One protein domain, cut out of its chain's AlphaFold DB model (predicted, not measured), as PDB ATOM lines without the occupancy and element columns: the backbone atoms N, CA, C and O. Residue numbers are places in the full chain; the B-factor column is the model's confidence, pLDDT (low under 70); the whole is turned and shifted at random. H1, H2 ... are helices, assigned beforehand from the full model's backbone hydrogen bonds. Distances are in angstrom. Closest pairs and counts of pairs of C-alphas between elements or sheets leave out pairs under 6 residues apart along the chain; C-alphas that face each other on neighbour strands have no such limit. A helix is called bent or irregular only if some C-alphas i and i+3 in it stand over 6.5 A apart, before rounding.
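AT A GLANCE: This is residues 266 to 323 and 332 to 374 of the 445 residues of a protein of Aphanocapsa feldmannii 277cI (UniProt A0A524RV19). H1, H3 and H5 pack round a core arm, H4b, of the bent helix H4; H4a turns off steeply, and residues 294 to 300, by short H2, stick out. The printed part, 101 residues with five named helices, H1 to H5, is all helix and compact, radius of gyration of the C-alphas 13.5 A, spanning 40 by 32 by 23 A.

IN THESE COORDINATES: H4, residues 333 to 357, by its hydrogen bonds assigned as one helix, is bent: C-alphas 342 and 345 are 8.8 A apart. Its arms are H4a, residues 333 to 342, and H4b, residues 345 to 357, 20.2 A long and irregular, with C-alphas 345 and 348 7.2 A apart. H1, residues 269 to 284, 22.0 A, begins at C-alpha (29.837, -42.607, 115.830). H2 is residues 291 to 294; H3, residues 299 to 317, 26.9 A; H5, residues 362 to 373, ends at C-alpha (33.258, -55.336, 125.116).

HOW THE PARTS SIT: H4b touches H1 at a steep tilt of 56 degrees; closest C-alphas, Ala 275 and Thr 349, 4.3 A. It touches H3 with H3's residues 308 to 316 alone; closest, Arg 312 and Leu 350, 6.6 A. H4b and H5 form a hairpin at 2 degrees; closest, Leu 351 and Ile 365, 6.3 A. H2 is close to but not clearly touching H3. Each O i to N i+4 pair is within hydrogen-bond range in H1, H3, H4a and H5, and 8 of 9 in H4b; H2 is too short for one.

THE WHOLE: Residues 324 to 331 are not printed; C-alphas 323 and 332 are 16.1 A apart. Of the links printed whole, none is long. pLDDT is under 70 at residues 289, 319 to 323 and 332.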
ATOM      1  N   GLY A 266      27.421 -50.706 115.237       85.00
ATOM      2  CA  GLY A 266      26.792 -50.472 116.542       85.00
ATOM      3  C   GLY A 266      27.606 -49.598 117.508       85.00
ATOM      4  O   GLY A 266      27.111 -49.256 118.582       85.00
ATOM      5  N   LEU A 267      28.853 -49.243 117.171       88.25
ATOM      6  CA  LEU A 267      29.691 -48.394 118.020       88.25
ATOM      7  C   LEU A 267      29.234 -46.925 117.976       88.25
ATOM      8  O   LEU A 267      28.701 -46.468 116.961       88.25
ATOM      9  N   PRO A 268      29.506 -46.133 119.036       91.44
ATOM     10  CA  PRO A 268      29.290 -44.693 118.995       91.44
ATOM     11  C   PRO A 268      29.996 -44.073 117.787       91.44
ATOM     12  O   PRO A 268      31.159 -44.379 117.514       91.44
ATOM     13  N   SER A 269      29.323 -43.154 117.091       90.19
ATOM     14  CA  SER A 269      29.837 -42.607 115.830       90.19
ATOM     15  C   SER A 269      31.215 -41.954 115.965       90.19
ATOM     16  O   SER A 269      31.981 -41.969 115.012       90.19
ATOM     17  N   GLU A 270      31.557 -41.400 117.132       90.81
ATOM     18  CA  GLU A 270      32.892 -40.837 117.380       90.81
ATOM     19  C   GLU A 270      33.990 -41.906 117.373       90.81
ATOM     20  O   GLU A 270      35.022 -41.724 116.732       90.81
ATOM     21  N   VAL A 271      33.743 -43.053 118.012       91.44
ATOM     22  CA  VAL A 271      34.682 -44.184 118.028       91.44
ATOM     23  C   VAL A 271      34.884 -44.706 116.610       91.44
ATOM     24  O   VAL A 271      36.015 -44.933 116.191       91.44
ATOM     25  N   LEU A 272      33.797 -44.833 115.847       91.81
ATOM     26  CA  LEU A 272      33.862 -45.307 114.469       91.81
ATOM     27  C   LEU A 272      34.612 -44.329 113.552       91.81
ATOM     28  O   LEU A 272      35.442 -44.759 112.755       91.81
ATOM     29  N   ARG A 273      34.377 -43.016 113.691       92.06
ATOM     30  CA  ARG A 273      35.098 -41.979 112.930       92.06
ATOM     31  C   ARG A 273      36.583 -41.956 113.266       92.06
ATOM     32  O   ARG A 273      37.405 -41.851 112.361       92.06
ATOM     33  N   GLN A 274      36.939 -42.098 114.542       93.56
ATOM     34  CA  GLN A 274      38.336 -42.185 114.958       93.56
ATOM     35  C   GLN A 274      39.003 -43.462 114.424       93.56
ATOM     36  O   GLN A 274      40.119 -43.398 113.907       93.56
ATOM     37  N   ALA A 275      38.307 -44.600 114.480       93.44
ATOM     38  CA  ALA A 275      38.803 -45.864 113.952       93.44
ATOM     39  C   ALA A 275      39.028 -45.809 112.437       93.44
ATOM     40  O   ALA A 275      40.079 -46.220 111.944       93.44
ATOM     41  N   TRP A 276      38.072 -45.241 111.700       93.31
ATOM     42  CA  TRP A 276      38.192 -45.042 110.261       93.31
ATOM     43  C   TRP A 276      39.356 -44.104 109.921       93.31
ATOM     44  O   TRP A 276      40.171 -44.431 109.060       93.31
ATOM     45  N   ALA A 277      39.497 -42.986 110.639       94.19
ATOM     46  CA  ALA A 277      40.583 -42.036 110.413       94.19
ATOM     47  C   ALA A 277      41.968 -42.662 110.631       94.19
ATOM     48  O   ALA A 277      42.887 -42.441 109.840       94.19
ATOM     49  N   ASP A 278      42.119 -43.466 111.682       94.38
ATOM     50  CA  ASP A 278      43.368 -44.170 111.967       94.38
ATOM     51  C   ASP A 278      43.668 -45.240 110.919       94.38
ATOM     52  O   ASP A 278      44.802 -45.330 110.447       94.38
ATOM     53  N   ALA A 279      42.653 -46.000 110.496       93.56
ATOM     54  CA  ALA A 279      42.794 -46.995 109.440       93.56
ATOM     55  C   ALA A 279      43.206 -46.332 108.116       93.56
ATOM     56  O   ALA A 279      44.147 -46.784 107.464       93.56
ATOM     57  N   ALA A 280      42.577 -45.211 107.758       92.88
ATOM     58  CA  ALA A 280      42.933 -44.439 106.576       92.88
ATOM     59  C   ALA A 280      44.383 -43.934 106.636       92.88
ATOM     60  O   ALA A 280      45.102 -44.043 105.646       92.88
ATOM     61  N   LEU A 281      44.864 -43.449 107.787       93.31
ATOM     62  CA  LEU A 281      46.269 -43.047 107.938       93.31
ATOM     63  C   LEU A 281      47.245 -44.219 107.809       93.31
ATOM     64  O   LEU A 281      48.304 -44.046 107.200       93.31
ATOM     65  N   VAL A 282      46.910 -45.394 108.352       92.75
ATOM     66  CA  VAL A 282      47.711 -46.618 108.178       92.75
ATOM     67  C   VAL A 282      47.822 -46.972 106.696       92.75
ATOM     68  O   VAL A 282      48.919 -47.237 106.211       92.75
ATOM     69  N   LEU A 283      46.704 -46.930 105.968       91.44
ATOM     70  CA  LEU A 283      46.637 -47.243 104.540       91.44
ATOM     71  C   LEU A 283      47.358 -46.213 103.664       91.44
ATOM     72  O   LEU A 283      48.147 -46.585 102.799       91.44
ATOM     73  N   LEU A 284      47.156 -44.919 103.922       91.25
ATOM     74  CA  LEU A 284      47.884 -43.833 103.256       91.25
ATOM     75  C   LEU A 284      49.393 -43.964 103.459       91.25
ATOM     76  O   LEU A 284      50.171 -43.667 102.555       91.25
ATOM     77  N   SER A 285      49.801 -44.399 104.653       90.25
ATOM     78  CA  SER A 285      51.208 -44.521 105.030       90.25
ATOM     79  C   SER A 285      51.845 -45.853 104.630       90.25
ATOM     80  O   SER A 285      53.048 -46.032 104.835       90.25
ATOM     81  N   ALA A 286      51.070 -46.793 104.084       84.56
ATOM     82  CA  ALA A 286      51.550 -48.128 103.764       84.56
ATOM     83  C   ALA A 286      52.701 -48.076 102.744       84.56
ATOM     84  O   ALA A 286      52.648 -47.358 101.748       84.56
ATOM     85  N   GLY A 287      53.772 -48.831 103.010       74.31
ATOM     86  CA  GLY A 287      54.944 -48.894 102.129       74.31
ATOM     87  C   GLY A 287      55.832 -47.642 102.131       74.31
ATOM     88  O   GLY A 287      56.752 -47.558 101.322       74.31
ATOM     89  N   MET A 288      55.595 -46.682 103.035       76.38
ATOM     90  CA  MET A 288      56.362 -45.438 103.121       76.38
ATOM     91  C   MET A 288      57.083 -45.328 104.472       76.38
ATOM     92  O   MET A 288      56.448 -45.494 105.513       76.38
ATOM     93  N   PRO A 289      58.386 -44.984 104.504       63.31
ATOM     94  CA  PRO A 289      59.169 -45.075 105.733       63.31
ATOM     95  C   PRO A 289      58.729 -44.092 106.828       63.31
ATOM     96  O   PRO A 289      58.809 -44.448 107.994       63.31
ATOM     97  N   THR A 290      58.248 -42.877 106.505       80.56
ATOM     98  CA  THR A 290      57.868 -41.869 107.530       80.56
ATOM     99  C   THR A 290      56.964 -40.709 107.029       80.56
ATOM    100  O   THR A 290      57.249 -39.533 107.292       80.56
ATOM    101  N   PRO A 291      55.836 -40.949 106.335       86.38
ATOM    102  CA  PRO A 291      55.016 -39.859 105.781       86.38
ATOM    103  C   PRO A 291      54.466 -38.910 106.863       86.38
ATOM    104  O   PRO A 291      54.503 -37.690 106.710       86.38
ATOM    105  N   LEU A 292      54.078 -39.447 108.022       91.12
ATOM    106  CA  LEU A 292      53.618 -38.647 109.160       91.12
ATOM    107  C   LEU A 292      54.725 -37.811 109.816       91.12
ATOM    108  O   LEU A 292      54.435 -36.775 110.409       91.12
ATOM    109  N   ALA A 293      55.995 -38.213 109.705       91.88
ATOM    110  CA  ALA A 293      57.100 -37.382 110.186       91.88
ATOM    111  C   ALA A 293      57.302 -36.153 109.292       91.88
ATOM    112  O   ALA A 293      57.539 -35.065 109.812       91.88
ATOM    113  N   LYS A 294      57.132 -36.306 107.969       91.81
ATOM    114  CA  LYS A 294      57.122 -35.180 107.018       91.81
ATOM    115  C   LYS A 294      55.957 -34.221 107.272       91.81
ATOM    116  O   LYS A 294      56.108 -33.027 107.064       91.81
ATOM    117  N   LEU A 295      54.832 -34.742 107.768       93.25
ATOM    118  CA  LEU A 295      53.680 -33.967 108.241       93.25
ATOM    119  C   LEU A 295      53.826 -33.444 109.682       93.25
ATOM    120  O   LEU A 295      52.876 -32.900 110.235       93.25
ATOM    121  N   ARG A 296      55.000 -33.613 110.308       94.44
ATOM    122  CA  ARG A 296      55.305 -33.131 111.668       94.44
ATOM    123  C   ARG A 296      54.356 -33.670 112.750       94.44
ATOM    124  O   ARG A 296      54.176 -33.057 113.798       94.44
ATOM    125  N   ALA A 297      53.810 -34.869 112.544       94.56
ATOM    126  CA  ALA A 297      52.984 -35.542 113.539       94.56
ATOM    127  C   ALA A 297      53.756 -35.815 114.841       94.56
ATOM    128  O   ALA A 297      54.962 -36.115 114.843       94.56
ATOM    129  N   SER A 298      53.040 -35.772 115.969       94.19
ATOM    130  CA  SER A 298      53.619 -36.041 117.288       94.19
ATOM    131  C   SER A 298      54.263 -37.435 117.350       94.19
ATOM    132  O   SER A 298      53.906 -38.344 116.596       94.19
ATOM    133  N   ARG A 299      55.241 -37.629 118.249       92.69
ATOM    134  CA  ARG A 299      55.891 -38.945 118.438       92.69
ATOM    135  C   ARG A 299      54.863 -40.027 118.773       92.69
ATOM    136  O   ARG A 299      54.894 -41.092 118.171       92.69
ATOM    137  N   GLN A 300      53.924 -39.712 119.664       90.88
ATOM    138  CA  GLN A 300      52.843 -40.614 120.048       90.88
ATOM    139  C   GLN A 300      51.957 -40.983 118.854       90.88
ATOM    140  O   GLN A 300      51.670 -42.157 118.650       90.88
ATOM    141  N   ARG A 301      51.573 -40.005 118.023       92.38
ATOM    142  CA  ARG A 301      50.729 -40.249 116.846       92.38
ATOM    143  C   ARG A 301      51.424 -41.123 115.804       92.38
ATOM    144  O   ARG A 301      50.804 -42.024 115.249       92.38
ATOM    145  N   ARG A 302      52.717 -40.883 115.568       92.81
ATOM    146  CA  ARG A 302      53.544 -41.707 114.673       92.81
ATOM    147  C   ARG A 302      53.676 -43.136 115.178       92.81
ATOM    148  O   ARG A 302      53.482 -44.060 114.397       92.81
ATOM    149  N   GLN A 303      53.966 -43.296 116.468       90.19
ATOM    150  CA  GLN A 303      54.069 -44.607 117.099       90.19
ATOM    151  C   GLN A 303      52.754 -45.376 116.964       90.19
ATOM    152  O   GLN A 303      52.764 -46.513 116.518       90.19
ATOM    153  N   TRP A 304      51.626 -44.723 117.249       91.06
ATOM    154  CA  TRP A 304      50.298 -45.322 117.144       91.06
ATOM    155  C   TRP A 304      49.990 -45.875 115.746       91.06
ATOM    156  O   TRP A 304      49.631 -47.041 115.598       91.06
ATOM    157  N   VAL A 305      50.175 -45.061 114.702       91.94
ATOM    158  CA  VAL A 305      49.920 -45.490 113.314       91.94
ATOM    159  C   VAL A 305      50.909 -46.580 112.877       91.94
ATOM    160  O   VAL A 305      50.511 -47.517 112.186       91.94
ATOM    161  N   SER A 306      52.175 -46.500 113.305       89.94
ATOM    162  CA  SER A 306      53.178 -47.541 113.030       89.94
ATOM    163  C   SER A 306      52.786 -48.878 113.656       89.94
ATOM    164  O   SER A 306      52.790 -49.895 112.969       89.94
ATOM    165  N   GLU A 307      52.386 -48.871 114.928       88.62
ATOM    166  CA  GLU A 307      51.959 -50.070 115.654       88.62
ATOM    167  C   GLU A 307      50.730 -50.708 115.005       88.62
ATOM    168  O   GLU A 307      50.718 -51.911 114.763       88.62
ATOM    169  N   LEU A 308      49.716 -49.918 114.638       90.44
ATOM    170  CA  LEU A 308      48.555 -50.429 113.902       90.44
ATOM    171  C   LEU A 308      48.957 -51.069 112.562       90.44
ATOM    172  O   LEU A 308      48.431 -52.121 112.198       90.44
ATOM    173  N   GLY A 309      49.908 -50.471 111.838       90.12
ATOM    174  CA  GLY A 309      50.440 -51.022 110.588       90.12
ATOM    175  C   GLY A 309      51.286 -52.290 110.773       90.12
ATOM    176  O   GLY A 309      51.269 -53.177 109.918       90.12
ATOM    177  N   GLU A 310      52.026 -52.409 111.875       88.00
ATOM    178  CA  GLU A 310      52.718 -53.639 112.283       88.00
ATOM    179  C   GLU A 310      51.718 -54.749 112.602       88.00
ATOM    180  O   GLU A 310      51.845 -55.851 112.071       88.00
ATOM    181  N   TRP A 311      50.674 -54.448 113.375       86.75
ATOM    182  CA  TRP A 311      49.649 -55.427 113.725       86.75
ATOM    183  C   TRP A 311      48.795 -55.854 112.535       86.75
ATOM    184  O   TRP A 311      48.488 -57.035 112.408       86.75
ATOM    185  N   ARG A 312      48.478 -54.936 111.614       89.12
ATOM    186  CA  ARG A 312      47.845 -55.265 110.328       89.12
ATOM    187  C   ARG A 312      48.673 -56.298 109.557       89.12
ATOM    188  O   ARG A 312      48.132 -57.315 109.135       89.12
ATOM    189  N   ARG A 313      49.984 -56.067 109.408       87.44
ATOM    190  CA  ARG A 313      50.898 -57.013 108.738       87.44
ATOM    191  C   ARG A 313      50.982 -58.339 109.482       87.44
ATOM    192  O   ARG A 313      50.912 -59.390 108.860       87.44
ATOM    193  N   TRP A 314      51.064 -58.293 110.808       84.38
ATOM    194  CA  TRP A 314      51.062 -59.498 111.629       84.38
ATOM    195  C   TRP A 314      49.785 -60.327 111.405       84.38
ATOM    196  O   TRP A 314      49.903 -61.532 111.212       84.38
ATOM    197  N   LEU A 315      48.594 -59.711 111.326       83.31
ATOM    198  CA  LEU A 315      47.345 -60.412 110.984       83.31
ATOM    199  C   LEU A 315      47.384 -61.048 109.588       83.31
ATOM    200  O   LEU A 315      46.917 -62.171 109.421       83.31
ATOM    201  N   GLN A 316      47.941 -60.346 108.599       84.25
ATOM    202  CA  GLN A 316      48.077 -60.853 107.228       84.25
ATOM    203  C   GLN A 316      48.998 -62.080 107.158       84.25
ATOM    204  O   GLN A 316      48.724 -63.009 106.403       84.25
ATOM    205  N   THR A 317      50.081 -62.101 107.942       82.56
ATOM    206  CA  THR A 317      51.058 -63.202 107.944       82.56
ATOM    207  C   THR A 317      50.604 -64.405 108.774       82.56
ATOM    208  O   THR A 317      50.897 -65.537 108.408       82.56
ATOM    209  N   ASN A 318      49.885 -64.182 109.877       73.94
ATOM    210  CA  ASN A 318      49.650 -65.201 110.905       73.94
ATOM    211  C   ASN A 318      48.252 -65.859 110.863       73.94
ATOM    212  O   ASN A 318      47.862 -66.458 111.863       73.94
ATOM    213  N   GLN A 319      47.503 -65.726 109.753       62.88
ATOM    214  CA  GLN A 319      46.190 -66.353 109.463       62.88
ATOM    215  C   GLN A 319      45.422 -66.838 110.710       62.88
ATOM    216  O   GLN A 319      45.401 -68.024 111.041       62.88
ATOM    217  N   LEU A 320      44.806 -65.906 111.437       61.94
ATOM    218  CA  LEU A 320      44.033 -66.242 112.630       61.94
ATOM    219  C   LEU A 320      42.682 -66.831 112.227       61.94
ATOM    220  O   LEU A 320      41.843 -66.121 111.677       61.94
ATOM    221  N   GLN A 321      42.454 -68.106 112.542       50.50
ATOM    222  CA  GLN A 321      41.129 -68.696 112.372       50.50
ATOM    223  C   GLN A 321      40.124 -68.124 113.396       50.50
ATOM    224  O   GLN A 321      40.504 -67.835 114.542       50.50
ATOM    225  N   PRO A 322      38.841 -67.968 113.015       41.09
ATOM    226  CA  PRO A 322      37.777 -67.559 113.926       41.09
ATOM    227  C   PRO A 322      37.671 -68.529 115.108       41.09
ATOM    228  O   PRO A 322      37.808 -69.739 114.954       41.09
ATOM    229  N   GLY A 323      37.437 -68.011 116.314       45.75
ATOM    230  CA  GLY A 323      37.047 -68.850 117.452       45.75
ATOM    231  C   GLY A 323      38.150 -69.639 118.173       45.75
ATOM    232  O   GLY A 323      37.850 -70.231 119.206       45.75
ATOM    233  N   ALA A 332      52.345 -67.462 118.742       67.44
ATOM    234  CA  ALA A 332      52.859 -67.444 120.112       67.44
ATOM    235  C   ALA A 332      51.872 -66.737 121.075       67.44
ATOM    236  O   ALA A 332      51.573 -65.555 120.883       67.44
ATOM    237  N   PRO A 333      51.399 -67.395 122.155       76.19
ATOM    238  CA  PRO A 333      50.468 -66.809 123.127       76.19
ATOM    239  C   PRO A 333      50.877 -65.428 123.667       76.19
ATOM    240  O   PRO A 333      50.045 -64.537 123.838       76.19
ATOM    241  N   ALA A 334      52.180 -65.204 123.848       78.62
ATOM    242  CA  ALA A 334      52.721 -63.916 124.270       78.62
ATOM    243  C   ALA A 334      52.463 -62.784 123.259       78.62
ATOM    244  O   ALA A 334      52.153 -61.663 123.655       78.62
ATOM    245  N   GLU A 335      52.527 -63.054 121.953       77.38
ATOM    246  CA  GLU A 335      52.271 -62.046 120.915       77.38
ATOM    247  C   GLU A 335      50.823 -61.565 120.929       77.38
ATOM    248  O   GLU A 335      50.568 -60.366 120.837       77.38
ATOM    249  N   ARG A 336      49.880 -62.485 121.135       81.12
ATOM    250  CA  ARG A 336      48.445 -62.198 121.259       81.12
ATOM    251  C   ARG A 336      48.130 -61.338 122.488       81.12
ATOM    252  O   ARG A 336      47.361 -60.388 122.376       81.12
ATOM    253  N   VAL A 337      48.751 -61.601 123.642       83.12
ATOM    254  CA  VAL A 337      48.610 -60.721 124.822       83.12
ATOM    255  C   VAL A 337      49.210 -59.346 124.550       83.12
ATOM    256  O   VAL A 337      48.589 -58.332 124.869       83.12
ATOM    257  N   ARG A 338      50.398 -59.284 123.935       81.88
ATOM    258  CA  ARG A 338      51.038 -58.011 123.571       81.88
ATOM    259  C   ARG A 338      50.172 -57.182 122.622       81.88
ATOM    260  O   ARG A 338      50.051 -55.977 122.846       81.88
ATOM    261  N   LEU A 339      49.554 -57.824 121.628       81.94
ATOM    262  CA  LEU A 339      48.597 -57.228 120.695       81.94
ATOM    263  C   LEU A 339      47.457 -56.546 121.457       81.94
ATOM    264  O   LEU A 339      47.284 -55.336 121.346       81.94
ATOM    265  N   HIS A 340      46.711 -57.291 122.275       83.44
ATOM    266  CA  HIS A 340      45.545 -56.746 122.976       83.44
ATOM    267  C   HIS A 340      45.915 -55.710 124.046       83.44
ATOM    268  O   HIS A 340      45.219 -54.704 124.188       83.44
ATOM    269  N   ARG A 341      47.055 -55.884 124.726       82.56
ATOM    270  CA  ARG A 341      47.574 -54.907 125.694       82.56
ATOM    271  C   ARG A 341      47.890 -53.558 125.049       82.56
ATOM    272  O   ARG A 341      47.656 -52.528 125.671       82.56
ATOM    273  N   ARG A 342      48.463 -53.557 123.838       77.69
ATOM    274  CA  ARG A 342      48.808 -52.318 123.120       77.69
ATOM    275  C   ARG A 342      47.641 -51.725 122.348       77.69
ATOM    276  O   ARG A 342      47.548 -50.506 122.281       77.69
ATOM    277  N   LEU A 343      46.768 -52.557 121.781       78.06
ATOM    278  CA  LEU A 343      45.624 -52.069 121.018       78.06
ATOM    279  C   LEU A 343      44.685 -51.258 121.894       78.06
ATOM    280  O   LEU A 343      44.324 -50.171 121.474       78.06
ATOM    281  N   GLY A 344      44.294 -51.743 123.078       80.00
ATOM    282  CA  GLY A 344      43.337 -51.026 123.927       80.00
ATOM    283  C   GLY A 344      42.119 -50.549 123.122       80.00
ATOM    284  O   GLY A 344      41.349 -51.369 122.622       80.00
ATOM    285  N   ASP A 345      41.995 -49.232 122.940       78.06
ATOM    286  CA  ASP A 345      40.911 -48.578 122.188       78.06
ATOM    287  C   ASP A 345      41.080 -48.592 120.652       78.06
ATOM    288  O   ASP A 345      40.169 -48.213 119.923       78.06
ATOM    289  N   GLY A 346      42.217 -49.057 120.134       86.50
ATOM    290  CA  GLY A 346      42.505 -49.209 118.703       86.50
ATOM    291  C   GLY A 346      42.030 -50.516 118.082       86.50
ATOM    292  O   GLY A 346      42.258 -50.738 116.892       86.50
ATOM    293  N   LEU A 347      41.375 -51.396 118.848       90.56
ATOM    294  CA  LEU A 347      40.833 -52.637 118.298       90.56
ATOM    295  C   LEU A 347      39.850 -52.396 117.133       90.56
ATOM    296  O   LEU A 347      40.008 -53.066 116.112       90.56
ATOM    297  N   PRO A 348      38.890 -51.448 117.208       93.06
ATOM    298  CA  PRO A 348      37.997 -51.167 116.085       93.06
ATOM    299  C   PRO A 348      38.752 -50.798 114.800       93.06
ATOM    300  O   PRO A 348      38.377 -51.252 113.722       93.06
ATOM    301  N   THR A 349      39.856 -50.051 114.912       93.88
ATOM    302  CA  THR A 349      40.732 -49.708 113.783       93.88
ATOM    303  C   THR A 349      41.341 -50.951 113.146       93.88
ATOM    304  O   THR A 349      41.298 -51.112 111.927       93.88
ATOM    305  N   LEU A 350      41.905 -51.844 113.965       92.31
ATOM    306  CA  LEU A 350      42.530 -53.066 113.466       92.31
ATOM    307  C   LEU A 350      41.504 -53.996 112.810       92.31
ATOM    308  O   LEU A 350      41.790 -54.563 111.760       92.31
ATOM    309  N   LEU A 351      40.313 -54.131 113.395       91.88
ATOM    310  CA  LEU A 351      39.236 -54.946 112.830       91.88
ATOM    311  C   LEU A 351      38.720 -54.383 111.502       91.88
ATOM    312  O   LEU A 351      38.421 -55.152 110.593       91.88
ATOM    313  N   LEU A 352      38.661 -53.057 111.363       92.38
ATOM    314  CA  LEU A 352      38.309 -52.411 110.101       92.38
ATOM    315  C   LEU A 352      39.361 -52.687 109.015       92.38
ATOM    316  O   LEU A 352      39.013 -53.067 107.899       92.38
ATOM    317  N   LEU A 353      40.649 -52.567 109.356       91.62
ATOM    318  CA  LEU A 353      41.746 -52.931 108.456       91.62
ATOM    319  C   LEU A 353      41.685 -54.413 108.064       91.62
ATOM    320  O   LEU A 353      41.837 -54.736 106.888       91.62
ATOM    321  N   ALA A 354      41.422 -55.295 109.030       90.12
ATOM    322  CA  ALA A 354      41.322 -56.733 108.809       90.12
ATOM    323  C   ALA A 354      40.147 -57.106 107.895       90.12
ATOM    324  O   ALA A 354      40.305 -57.935 106.999       90.12
ATOM    325  N   HIS A 355      38.997 -56.450 108.070       89.81
ATOM    326  CA  HIS A 355      37.843 -56.583 107.179       89.81
ATOM    327  C   HIS A 355      38.195 -56.192 105.743       89.81
ATOM    328  O   HIS A 355      37.941 -56.946 104.806       89.81
ATOM    329  N   TRP A 356      38.823 -55.028 105.555       89.38
ATOM    330  CA  TRP A 356      39.190 -54.559 104.219       89.38
ATOM    331  C   TRP A 356      40.273 -55.409 103.552       89.38
ATOM    332  O   TRP A 356      40.247 -55.581 102.337       89.38
ATOM    333  N   ASP A 357      41.207 -55.951 104.331       88.31
ATOM    334  CA  ASP A 357      42.221 -56.884 103.834       88.31
ATOM    335  C   ASP A 357      41.690 -58.313 103.657       88.31
ATOM    336  O   ASP A 357      42.406 -59.159 103.125       88.31
ATOM    337  N   ARG A 358      40.454 -58.589 104.099       87.00
ATOM    338  CA  ARG A 358      39.850 -59.930 104.154       87.00
ATOM    339  C   ARG A 358      40.703 -60.935 104.936       87.00
ATOM    340  O   ARG A 358      40.748 -62.112 104.594       87.00
ATOM    341  N   THR A 359      41.394 -60.470 105.978       86.81
ATOM    342  CA  THR A 359      42.220 -61.324 106.850       86.81
ATOM    343  C   THR A 359      41.428 -61.949 107.987       86.81
ATOM    344  O   THR A 359      41.823 -62.993 108.495       86.81
ATOM    345  N   LEU A 360      40.318 -61.323 108.380       85.12
ATOM    346  CA  LEU A 360      39.342 -61.870 109.315       85.12
ATOM    347  C   LEU A 360      37.967 -61.849 108.656       85.12
ATOM    348  O   LEU A 360      37.607 -60.876 107.990       85.12
ATOM    349  N   ASP A 361      37.197 -62.910 108.863       86.12
ATOM    350  CA  ASP A 361      35.799 -62.954 108.457       86.12
ATOM    351  C   ASP A 361      34.886 -62.238 109.469       86.12
ATOM    352  O   ASP A 361      35.300 -61.788 110.543       86.12
ATOM    353  N   ALA A 362      33.610 -62.106 109.109       85.25
ATOM    354  CA  ALA A 362      32.629 -61.413 109.935       85.25
ATOM    355  C   ALA A 362      32.412 -62.090 111.302       85.25
ATOM    356  O   ALA A 362      32.154 -61.396 112.289       85.25
ATOM    357  N   GLU A 363      32.541 -63.417 111.380       86.50
ATOM    358  CA  GLU A 363      32.368 -64.185 112.617       86.50
ATOM    359  C   GLU A 363      33.524 -63.936 113.595       86.50
ATOM    360  O   GLU A 363      33.298 -63.649 114.777       86.50
ATOM    361  N   ALA A 364      34.765 -63.946 113.103       86.25
ATOM    362  CA  ALA A 364      35.947 -63.607 113.883       86.25
ATOM    363  C   ALA A 364      35.885 -62.164 114.390       86.25
ATOM    364  O   ALA A 364      36.112 -61.925 115.578       86.25
ATOM    365  N   ILE A 365      35.538 -61.210 113.518       88.44
ATOM    366  CA  ILE A 365      35.392 -59.796 113.897       88.44
ATOM    367  C   ILE A 365      34.321 -59.649 114.983       88.44
ATOM    368  O   ILE A 365      34.551 -58.954 115.975       88.44
ATOM    369  N   SER A 366      33.180 -60.327 114.830       89.00
ATOM    370  CA  SER A 366      32.097 -60.303 115.816       89.00
ATOM    371  C   SER A 366      32.540 -60.865 117.166       89.00
ATOM    372  O   SER A 366      32.372 -60.221 118.204       89.00
ATOM    373  N   THR A 367      33.214 -62.015 117.150       89.38
ATOM    374  CA  THR A 367      33.755 -62.662 118.350       89.38
ATOM    375  C   THR A 367      34.746 -61.755 119.076       89.38
ATOM    376  O   THR A 367      34.679 -61.594 120.293       89.38
ATOM    377  N   TRP A 368      35.672 -61.135 118.342       89.44
ATOM    378  CA  TRP A 368      36.666 -60.238 118.928       89.44
ATOM    379  C   TRP A 368      36.026 -58.981 119.504       89.44
ATOM    380  O   TRP A 368      36.439 -58.524 120.567       89.44
ATOM    381  N   MET A 369      35.007 -58.441 118.839       90.00
ATOM    382  CA  MET A 369      34.265 -57.292 119.345       90.00
ATOM    383  C   MET A 369      33.519 -57.631 120.639       90.00
ATOM    384  O   MET A 369      33.635 -56.886 121.608       90.00
ATOM    385  N   ALA A 370      32.819 -58.769 120.695       89.06
ATOM    386  CA  ALA A 370      32.102 -59.209 121.893       89.06
ATOM    387  C   ALA A 370      33.051 -59.396 123.090       89.06
ATOM    388  O   ALA A 370      32.806 -58.871 124.175       89.06
ATOM    389  N   ARG A 371      34.189 -60.066 122.871       90.38
ATOM    390  CA  ARG A 371      35.218 -60.267 123.905       90.38
ATOM    391  C   ARG A 371      35.897 -58.969 124.333       90.38
ATOM    392  O   ARG A 371      36.252 -58.807 125.491       90.38
ATOM    393  N   TRP A 372      36.061 -58.015 123.421       89.25
ATOM    394  CA  TRP A 372      36.582 -56.693 123.760       89.25
ATOM    395  C   TRP A 372      35.579 -55.827 124.525       89.25
ATOM    396  O   TRP A 372      35.983 -54.995 125.334       89.25
ATOM    397  N   GLN A 373      34.279 -56.012 124.316       87.19
ATOM    398  CA  GLN A 373      33.258 -55.336 125.116       87.19
ATOM    399  C   GLN A 373      33.194 -55.893 126.546       87.19
ATOM    400  O   GLN A 373      32.938 -55.131 127.481       87.19
ATOM    401  N   ASP A 374      33.499 -57.179 126.737       89.25
ATOM    402  CA  ASP A 374      33.672 -57.763 128.065       89.25
ATOM    403  C   ASP A 374      34.976 -57.282 128.719       89.25
ATOM    404  O   ASP A 374      36.068 -57.779 128.466       89.25
TER     405      ASP A 374